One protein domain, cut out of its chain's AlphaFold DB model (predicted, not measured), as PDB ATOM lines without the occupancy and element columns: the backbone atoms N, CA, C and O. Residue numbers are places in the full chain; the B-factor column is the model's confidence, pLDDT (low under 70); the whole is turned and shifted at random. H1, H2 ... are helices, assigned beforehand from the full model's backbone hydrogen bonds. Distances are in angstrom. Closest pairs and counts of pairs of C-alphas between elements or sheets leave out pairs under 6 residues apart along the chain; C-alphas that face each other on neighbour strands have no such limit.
ATOM      1  N   TYR A  57     185.723 210.256 214.024       83.94
ATOM      2  CA  TYR A  57     184.654 211.096 214.584       83.94
ATOM      3  C   TYR A  57     183.449 211.240 213.630       83.94
ATOM      4  O   TYR A  57     183.213 212.324 213.088       83.94
ATOM      5  N   PRO A  58     182.712 210.147 213.353       83.56
ATOM      6  CA  PRO A  58     181.551 210.196 212.473       83.56
ATOM      7  C   PRO A  58     180.391 210.964 213.119       83.56
ATOM      8  O   PRO A  58     180.080 210.793 214.294       83.56
ATOM      9  N   THR A  59     179.703 211.784 212.328       79.25
ATOM     10  CA  THR A  59     178.468 212.461 212.754       79.25
ATOM     11  C   THR A  59     177.240 211.577 212.540       79.25
ATOM     12  O   THR A  59     177.093 210.958 211.488       79.25
ATOM     13  N   ALA A  60     176.305 211.580 213.497       69.75
ATOM     14  CA  ALA A  60     175.098 210.747 213.443       69.75
ATOM     15  C   ALA A  60     174.139 211.088 212.282       69.75
ATOM     16  O   ALA A  60     173.437 210.212 211.788       69.75
ATOM     17  N   LYS A  61     174.085 212.355 211.848       62.22
ATOM     18  CA  LYS A  61     173.084 212.825 210.870       62.22
ATOM     19  C   LYS A  61     173.559 212.838 209.417       62.22
ATOM     20  O   LYS A  61     172.732 212.705 208.521       62.22
ATOM     21  N   ASN A  62     174.858 213.019 209.168       62.84
ATOM     22  CA  ASN A  62     175.350 213.375 207.830       62.84
ATOM     23  C   ASN A  62     176.472 212.460 207.317       62.84
ATOM     24  O   ASN A  62     177.050 212.756 206.273       62.84
ATOM     25  N   SER A  63     176.830 211.400 208.053       71.06
ATOM     26  CA  SER A  63     177.970 210.516 207.740       71.06
ATOM     27  C   SER A  63     179.293 211.264 207.504       71.06
ATOM     28  O   SER A  63     180.205 210.743 206.867       71.06
ATOM     29  N   LEU A  64     179.412 212.502 208.000       80.50
ATOM     30  CA  LEU A  64     180.640 213.287 207.917       80.50
ATOM     31  C   LEU A  64     181.643 212.741 208.933       80.50
ATOM     32  O   LEU A  64     181.310 212.652 210.114       80.50
ATOM     33  N   GLU A  65     182.857 212.431 208.483       87.19
ATOM     34  CA  GLU A  65     184.005 212.115 209.340       87.19
ATOM     35  C   GLU A  65     184.722 213.424 209.704       87.19
ATOM     36  O   GLU A  65     185.431 214.003 208.874       87.19
ATOM     37  N   LEU A  66     184.522 213.930 210.926       87.81
ATOM     38  CA  LEU A  66     184.992 215.268 211.320       87.81
ATOM     39  C   LEU A  66     186.514 215.416 211.259       87.81
ATOM     40  O   LEU A  66     187.008 216.500 210.954       87.81
ATOM     41  N   PHE A  67     187.269 214.339 211.478       87.56
ATOM     42  CA  PHE A  67     188.728 214.380 211.378       87.56
ATOM     43  C   PHE A  67     189.209 214.715 209.960       87.56
ATOM     44  O   PHE A  67     190.153 215.486 209.784       87.56
ATOM     45  N   SER A  68     188.506 214.223 208.934       87.50
ATOM     46  CA  SER A  68     188.834 214.519 207.532       87.50
ATOM     47  C   SER A  68     188.695 216.011 207.194       87.50
ATOM     48  O   SER A  68     189.404 216.524 206.325       87.50
ATOM     49  N   LEU A  69     187.843 216.727 207.939       88.88
ATOM     50  CA  LEU A  69     187.577 218.152 207.767       88.88
ATOM     51  C   LEU A  69     188.677 219.057 208.344       88.88
ATOM     52  O   LEU A  69     188.673 220.249 208.044       88.88
ATOM     53  N   LEU A  70     189.584 218.539 209.187       86.94
ATOM     54  CA  LEU A  70     190.674 219.327 209.788       86.94
ATOM     55  C   LEU A  70     191.821 219.576 208.804       86.94
ATOM     56  O   LEU A  70     192.489 220.606 208.881       86.94
ATOM     57  N   GLY A  71     192.059 218.616 207.912       83.38
ATOM     58  CA  GLY A  71     193.168 218.638 206.969       83.38
ATOM     59  C   GLY A  71     192.772 219.179 205.598       83.38
ATOM     60  O   GLY A  71     192.095 220.196 205.458       83.38
ATOM     61  N   LYS A  72     193.202 218.461 204.559       79.38
ATOM     62  CA  LYS A  72     192.960 218.818 203.156       79.38
ATOM     63  C   LYS A  72     191.500 218.687 202.725       79.38
ATOM     64  O   LYS A  72     191.176 219.131 201.633       79.38
ATOM     65  N   ASN A  73     190.641 218.080 203.550       83.94
ATOM     66  CA  ASN A  73     189.216 217.919 203.274       83.94
ATOM     67  C   ASN A  73     188.936 217.351 201.866       83.94
ATOM     68  O   ASN A  73     188.090 217.836 201.111       83.94
ATOM     69  N   GLU A  74     189.709 216.327 201.494       83.88
ATOM     70  CA  GLU A  74     189.797 215.819 200.121       83.88
ATOM     71  C   GLU A  74     188.441 215.344 199.589       83.88
ATOM     72  O   GLU A  74     188.132 215.561 198.419       83.88
ATOM     73  N   ASN A  75     187.591 214.792 200.461       83.12
ATOM     74  CA  ASN A  75     186.230 214.384 200.117       83.12
ATOM     75  C   ASN A  75     185.356 215.565 199.679       83.12
ATOM     76  O   ASN A  75     184.672 215.470 198.663       83.12
ATOM     77  N   THR A  76     185.385 216.694 200.396       82.00
ATOM     78  CA  THR A  76     184.628 217.888 199.991       82.00
ATOM     79  C   THR A  76     185.171 218.469 198.691       82.00
ATOM     80  O   THR A  76     184.386 218.833 197.816       82.00
ATOM     81  N   ILE A  77     186.497 218.499 198.518       84.81
ATOM     82  CA  ILE A  77     187.120 218.952 197.266       84.81
ATOM     83  C   ILE A  77     186.677 218.063 196.101       84.81
ATOM     84  O   ILE A  77     186.280 218.568 195.051       84.81
ATOM     85  N   TYR A  78     186.726 216.745 196.282       86.19
ATOM     86  CA  TYR A  78     186.305 215.776 195.278       86.19
ATOM     87  C   TYR A  78     184.831 215.962 194.904       86.19
ATOM     88  O   TYR A  78     184.512 216.087 193.724       86.19
ATOM     89  N   GLN A  79     183.939 216.058 195.896       84.62
ATOM     90  CA  GLN A  79     182.506 216.264 195.671       84.62
ATOM     91  C   GLN A  79     182.217 217.580 194.942       84.62
ATOM     92  O   GLN A  79     181.406 217.604 194.016       84.62
ATOM     93  N   TYR A  80     182.905 218.663 195.312       85.56
ATOM     94  CA  TYR A  80     182.771 219.948 194.633       85.56
ATOM     95  C   TYR A  80     183.201 219.844 193.170       85.56
ATOM     96  O   TYR A  80     182.437 220.201 192.275       85.56
ATOM     97  N   LYS A  81     184.397 219.300 192.913       87.69
ATOM     98  CA  LYS A  81     184.936 219.141 191.556       87.69
ATOM     99  C   LYS A  81     184.063 218.232 190.693       87.69
ATOM    100  O   LYS A  81     183.950 218.474 189.498       87.69
ATOM    101  N   ASN A  82     183.439 217.215 191.285       88.25
ATOM    102  CA  ASN A  82     182.519 216.330 190.578       88.25
ATOM    103  C   ASN A  82     181.209 217.040 190.191       88.25
ATOM    104  O   ASN A  82     180.661 216.786 189.127       88.25
ATOM    105  N   LYS A  83     180.713 217.953 191.039       88.62
ATOM    106  CA  LYS A  83     179.450 218.671 190.807       88.62
ATOM    107  C   LYS A  83     179.595 219.897 189.899       88.62
ATOM    108  O   LYS A  83     178.696 220.172 189.113       88.62
ATOM    109  N   TYR A  84     180.692 220.637 190.035       86.50
ATOM    110  CA  TYR A  84     180.890 221.949 189.405       86.50
ATOM    111  C   TYR A  84     182.032 221.966 188.373       86.50
ATOM    112  O   TYR A  84     182.236 222.958 187.685       86.50
ATOM    113  N   GLY A  85     182.767 220.862 188.223       84.38
ATOM    114  CA  GLY A  85     183.945 220.782 187.359       84.38
ATOM    115  C   GLY A  85     185.236 221.183 188.080       84.38
ATOM    116  O   GLY A  85     185.240 221.942 189.049       84.38
ATOM    117  N   LYS A  86     186.371 220.639 187.617       75.69
ATOM    118  CA  LYS A  86     187.685 220.830 188.264       75.69
ATOM    119  C   LYS A  86     188.164 222.283 188.251       75.69
ATOM    120  O   LYS A  86     188.828 222.690 189.199       75.69
ATOM    121  N   GLU A  87     187.827 223.024 187.201       75.50
ATOM    122  CA  GLU A  87     188.284 224.398 186.949       75.50
ATOM    123  C   GLU A  87     187.580 225.440 187.827       75.50
ATOM    124  O   GLU A  87     188.078 226.547 187.982       75.50
ATOM    125  N   GLN A  88     186.445 225.083 188.434       75.12
ATOM    126  CA  GLN A  88     185.671 225.991 189.284       75.12
ATOM    127  C   GLN A  88     186.089 225.943 190.757       75.12
ATOM    128  O   GLN A  88     185.546 226.690 191.568       75.12
ATOM    129  N   PHE A  89     187.015 225.055 191.143       80.81
ATOM    130  CA  PHE A  89     187.424 224.970 192.543       80.81
ATOM    131  C   PHE A  89     188.298 226.181 192.911       80.81
ATOM    132  O   PHE A  89     189.337 226.374 192.278       80.81
ATOM    133  N   PRO A  90     187.915 226.980 193.922       80.19
ATOM    134  CA  PRO A  90     188.673 228.163 194.308       80.19
ATOM    135  C   PRO A  90     190.063 227.786 194.830       80.19
ATOM    136  O   PRO A  90     190.219 226.795 195.548       80.19
ATOM    137  N   ASP A  91     191.065 228.600 194.503       82.62
ATOM    138  CA  ASP A  91     192.417 228.437 195.034       82.62
ATOM    139  C   ASP A  91     192.455 228.916 196.493       82.62
ATOM    140  O   ASP A  91     192.521 230.110 196.791       82.62
ATOM    141  N   LEU A  92     192.286 227.970 197.416       83.44
ATOM    142  CA  LEU A  92     192.220 228.227 198.851       83.44
ATOM    143  C   LEU A  92     193.518 227.780 199.519       83.44
ATOM    144  O   LEU A  92     193.930 226.634 199.371       83.44
ATOM    145  N   LEU A  93     194.088 228.646 200.361       84.25
ATOM    146  CA  LEU A  93     195.250 228.305 201.192       84.25
ATOM    147  C   LEU A  93     194.939 227.187 202.203       84.25
ATOM    148  O   LEU A  93     195.805 226.382 202.539       84.25
ATOM    149  N   LEU A  94     193.698 227.146 202.700       85.12
ATOM    150  CA  LEU A  94     193.208 226.154 203.652       85.12
ATOM    151  C   LEU A  94     191.898 225.551 203.143       85.12
ATOM    152  O   LEU A  94     190.994 226.266 202.720       85.12
ATOM    153  N   HIS A  95     191.781 224.230 203.236       87.19
ATOM    154  CA  HIS A  95     190.578 223.488 202.836       87.19
ATOM    155  C   HIS A  95     189.763 222.971 204.029       87.19
ATOM    156  O   HIS A  95     188.761 222.271 203.852       87.19
ATOM    157  N   ASN A  96     190.194 223.297 205.247       89.44
ATOM    158  CA  ASN A  96     189.547 222.821 206.455       89.44
ATOM    159  C   ASN A  96     188.125 223.394 206.606       89.44
ATOM    160  O   ASN A  96     187.791 224.464 206.102       89.44
ATOM    161  N   SER A  97     187.258 222.658 207.298       88.62
ATOM    162  CA  SER A  97     185.875 223.075 207.575       88.62
ATOM    163  C   SER A  97     185.663 223.302 209.070       88.62
ATOM    164  O   SER A  97     184.814 222.665 209.692       88.62
ATOM    165  N   THR A  98     186.435 224.219 209.660       87.31
ATOM    166  CA  THR A  98     186.437 224.496 211.112       87.31
ATOM    167  C   THR A  98     185.063 224.883 211.655       87.31
ATOM    168  O   THR A  98     184.681 224.408 212.719       87.31
ATOM    169  N   LYS A  99     184.271 225.663 210.904       87.56
ATOM    170  CA  LYS A  99     182.880 225.998 211.269       87.56
ATOM    171  C   LYS A  99     182.002 224.749 211.403       87.56
ATOM    172  O   LYS A  99     181.210 224.645 212.334       87.56
ATOM    173  N   THR A 100     182.135 223.807 210.473       86.94
ATOM    174  CA  THR A 100     181.390 222.540 210.489       86.94
ATOM    175  C   THR A 100     181.870 221.651 211.629       86.94
ATOM    176  O   THR A 100     181.044 221.102 212.348       86.94
ATOM    177  N   ILE A 101     183.188 221.564 211.839       87.88
ATOM    178  CA  ILE A 101     183.770 220.832 212.967       87.88
ATOM    179  C   ILE A 101     183.223 221.383 214.282       87.88
ATOM    180  O   ILE A 101     182.627 220.628 215.029       87.88
ATOM    181  N   GLY A 102     183.314 222.692 214.532       85.38
ATOM    182  CA  GLY A 102     182.811 223.297 215.770       85.38
ATOM    183  C   GLY A 102     181.300 223.141 215.979       85.38
ATOM    184  O   GLY A 102     180.841 223.165 217.111       85.38
ATOM    185  N   LYS A 103     180.521 222.952 214.905       84.81
ATOM    186  CA  LYS A 103     179.079 222.688 215.002       84.81
ATOM    187  C   LYS A 103     178.759 221.258 215.452       84.81
ATOM    188  O   LYS A 103     177.730 221.049 216.085       84.81
ATOM    189  N   TYR A 104     179.566 220.280 215.050       83.94
ATOM    190  CA  TYR A 104     179.244 218.857 215.219       83.94
ATOM    191  C   TYR A 104     180.184 218.110 216.166       83.94
ATOM    192  O   TYR A 104     179.851 217.011 216.598       83.94
ATOM    193  N   PHE A 105     181.356 218.665 216.460       83.38
ATOM    194  CA  PHE A 105     182.315 218.081 217.378       83.38
ATOM    195  C   PHE A 105     181.899 218.383 218.812       83.38
ATOM    196  O   PHE A 105     181.901 219.537 219.234       83.38
ATOM    197  N   ASN A 106     181.602 217.329 219.564       70.75
ATOM    198  CA  ASN A 106     181.366 217.404 220.995       70.75
ATOM    199  C   ASN A 106     182.513 216.682 221.705       70.75
ATOM    200  O   ASN A 106     182.754 215.505 221.460       70.75
ATOM    201  N   VAL A 107     183.231 217.392 222.582       65.00
ATOM    202  CA  VAL A 107     184.311 216.808 223.406       65.00
ATOM    203  C   VAL A 107     183.750 215.777 224.391       65.00
ATOM    204  O   VAL A 107     184.442 214.840 224.781       65.00
ATOM    205  N   ILE A 108     182.493 215.964 224.794       59.88
ATOM    206  CA  ILE A 108     181.775 215.135 225.751       59.88
ATOM    207  C   ILE A 108     180.471 214.699 225.074       59.88
ATOM    208  O   ILE A 108     179.593 215.525 224.828       59.88
ATOM    209  N   ASP A 109     180.349 213.404 224.770       59.75
ATOM    210  CA  ASP A 109     179.133 212.766 224.236       59.75
ATOM    211  C   ASP A 109     178.071 212.608 225.332       59.75
ATOM    212  O   ASP A 109     177.603 211.519 225.656       59.75
ATOM    213  N   THR A 110     177.698 213.704 225.979       59.44
ATOM    214  CA  THR A 110     176.551 213.702 226.881       59.44
ATOM    215  C   THR A 110     175.754 214.972 226.657       59.44
ATOM    216  O   THR A 110     175.986 215.977 227.329       59.44
TER     217      THR A 110
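Overview. This is residues 57 to 110 of the 202 residues of the protein "CRISPR-associated helicase Cas3" of Melissococcus plutonius (strain ATCC 35311 / CIP 104052 / LMG 20360 / NCIMB 702443) (UniProt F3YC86). This is a loose, elongated piece with two short helices, H1 and H3, packed on each other, and a longer helix, H2, reaching away from them toward one end of the long axis. A long link, residues 85 to 97, folds back from the far end of H2 to H3, and residues 105 to 110 run to the other end. The printed part has 54 residues with three named helices, in the order H1, H2, H3, and no named strand; the class is all helix, though the helices hold 22 residues, under half. The radius of gyration of the C-alphas is 12.6 A, and the spans are 43 by 22 by 13 A, only just elongated.

Along the chain. After residues 57 to 65, H1 takes residues 66 to 69, from C-alpha 66 at (184.992, 215.268, 211.320). H2, the longest helix, takes residues 74 to 84 and measures 15.2 A from first to last C-alpha. H3 takes residues 98 to 104, measures 10.0 A and ends at C-alpha 104 at (179.244, 218.857, 215.219).

Arrangement. H1 touches H3, and their closest C-alphas, those of Leu 66 and Ile 101, are 5.9 A apart. H1 and H2 are close but not clearly touching; their closest C-alphas, those of Ser 68 and Glu 74, are 7.6 A apart. H2 and H3 are apart. In H2 and H3 every O i to N i+4 pair is within hydrogen-bond range; H1 is too short for such a pair, and its 1 pair of O i to N i+3 is within range.

Size, cuts and confidence. The C-alphas farthest apart, those of Glu 87 and Thr 110, are 43.0 A apart. The printed part has no cut. The link from H1 to H2 is tight, with 4 residues, and that from H2 to H3 is long, with 13. The mean pLDDT of the printed part is 81.1; residues 60 to 62 and 107 to 110 are under 70.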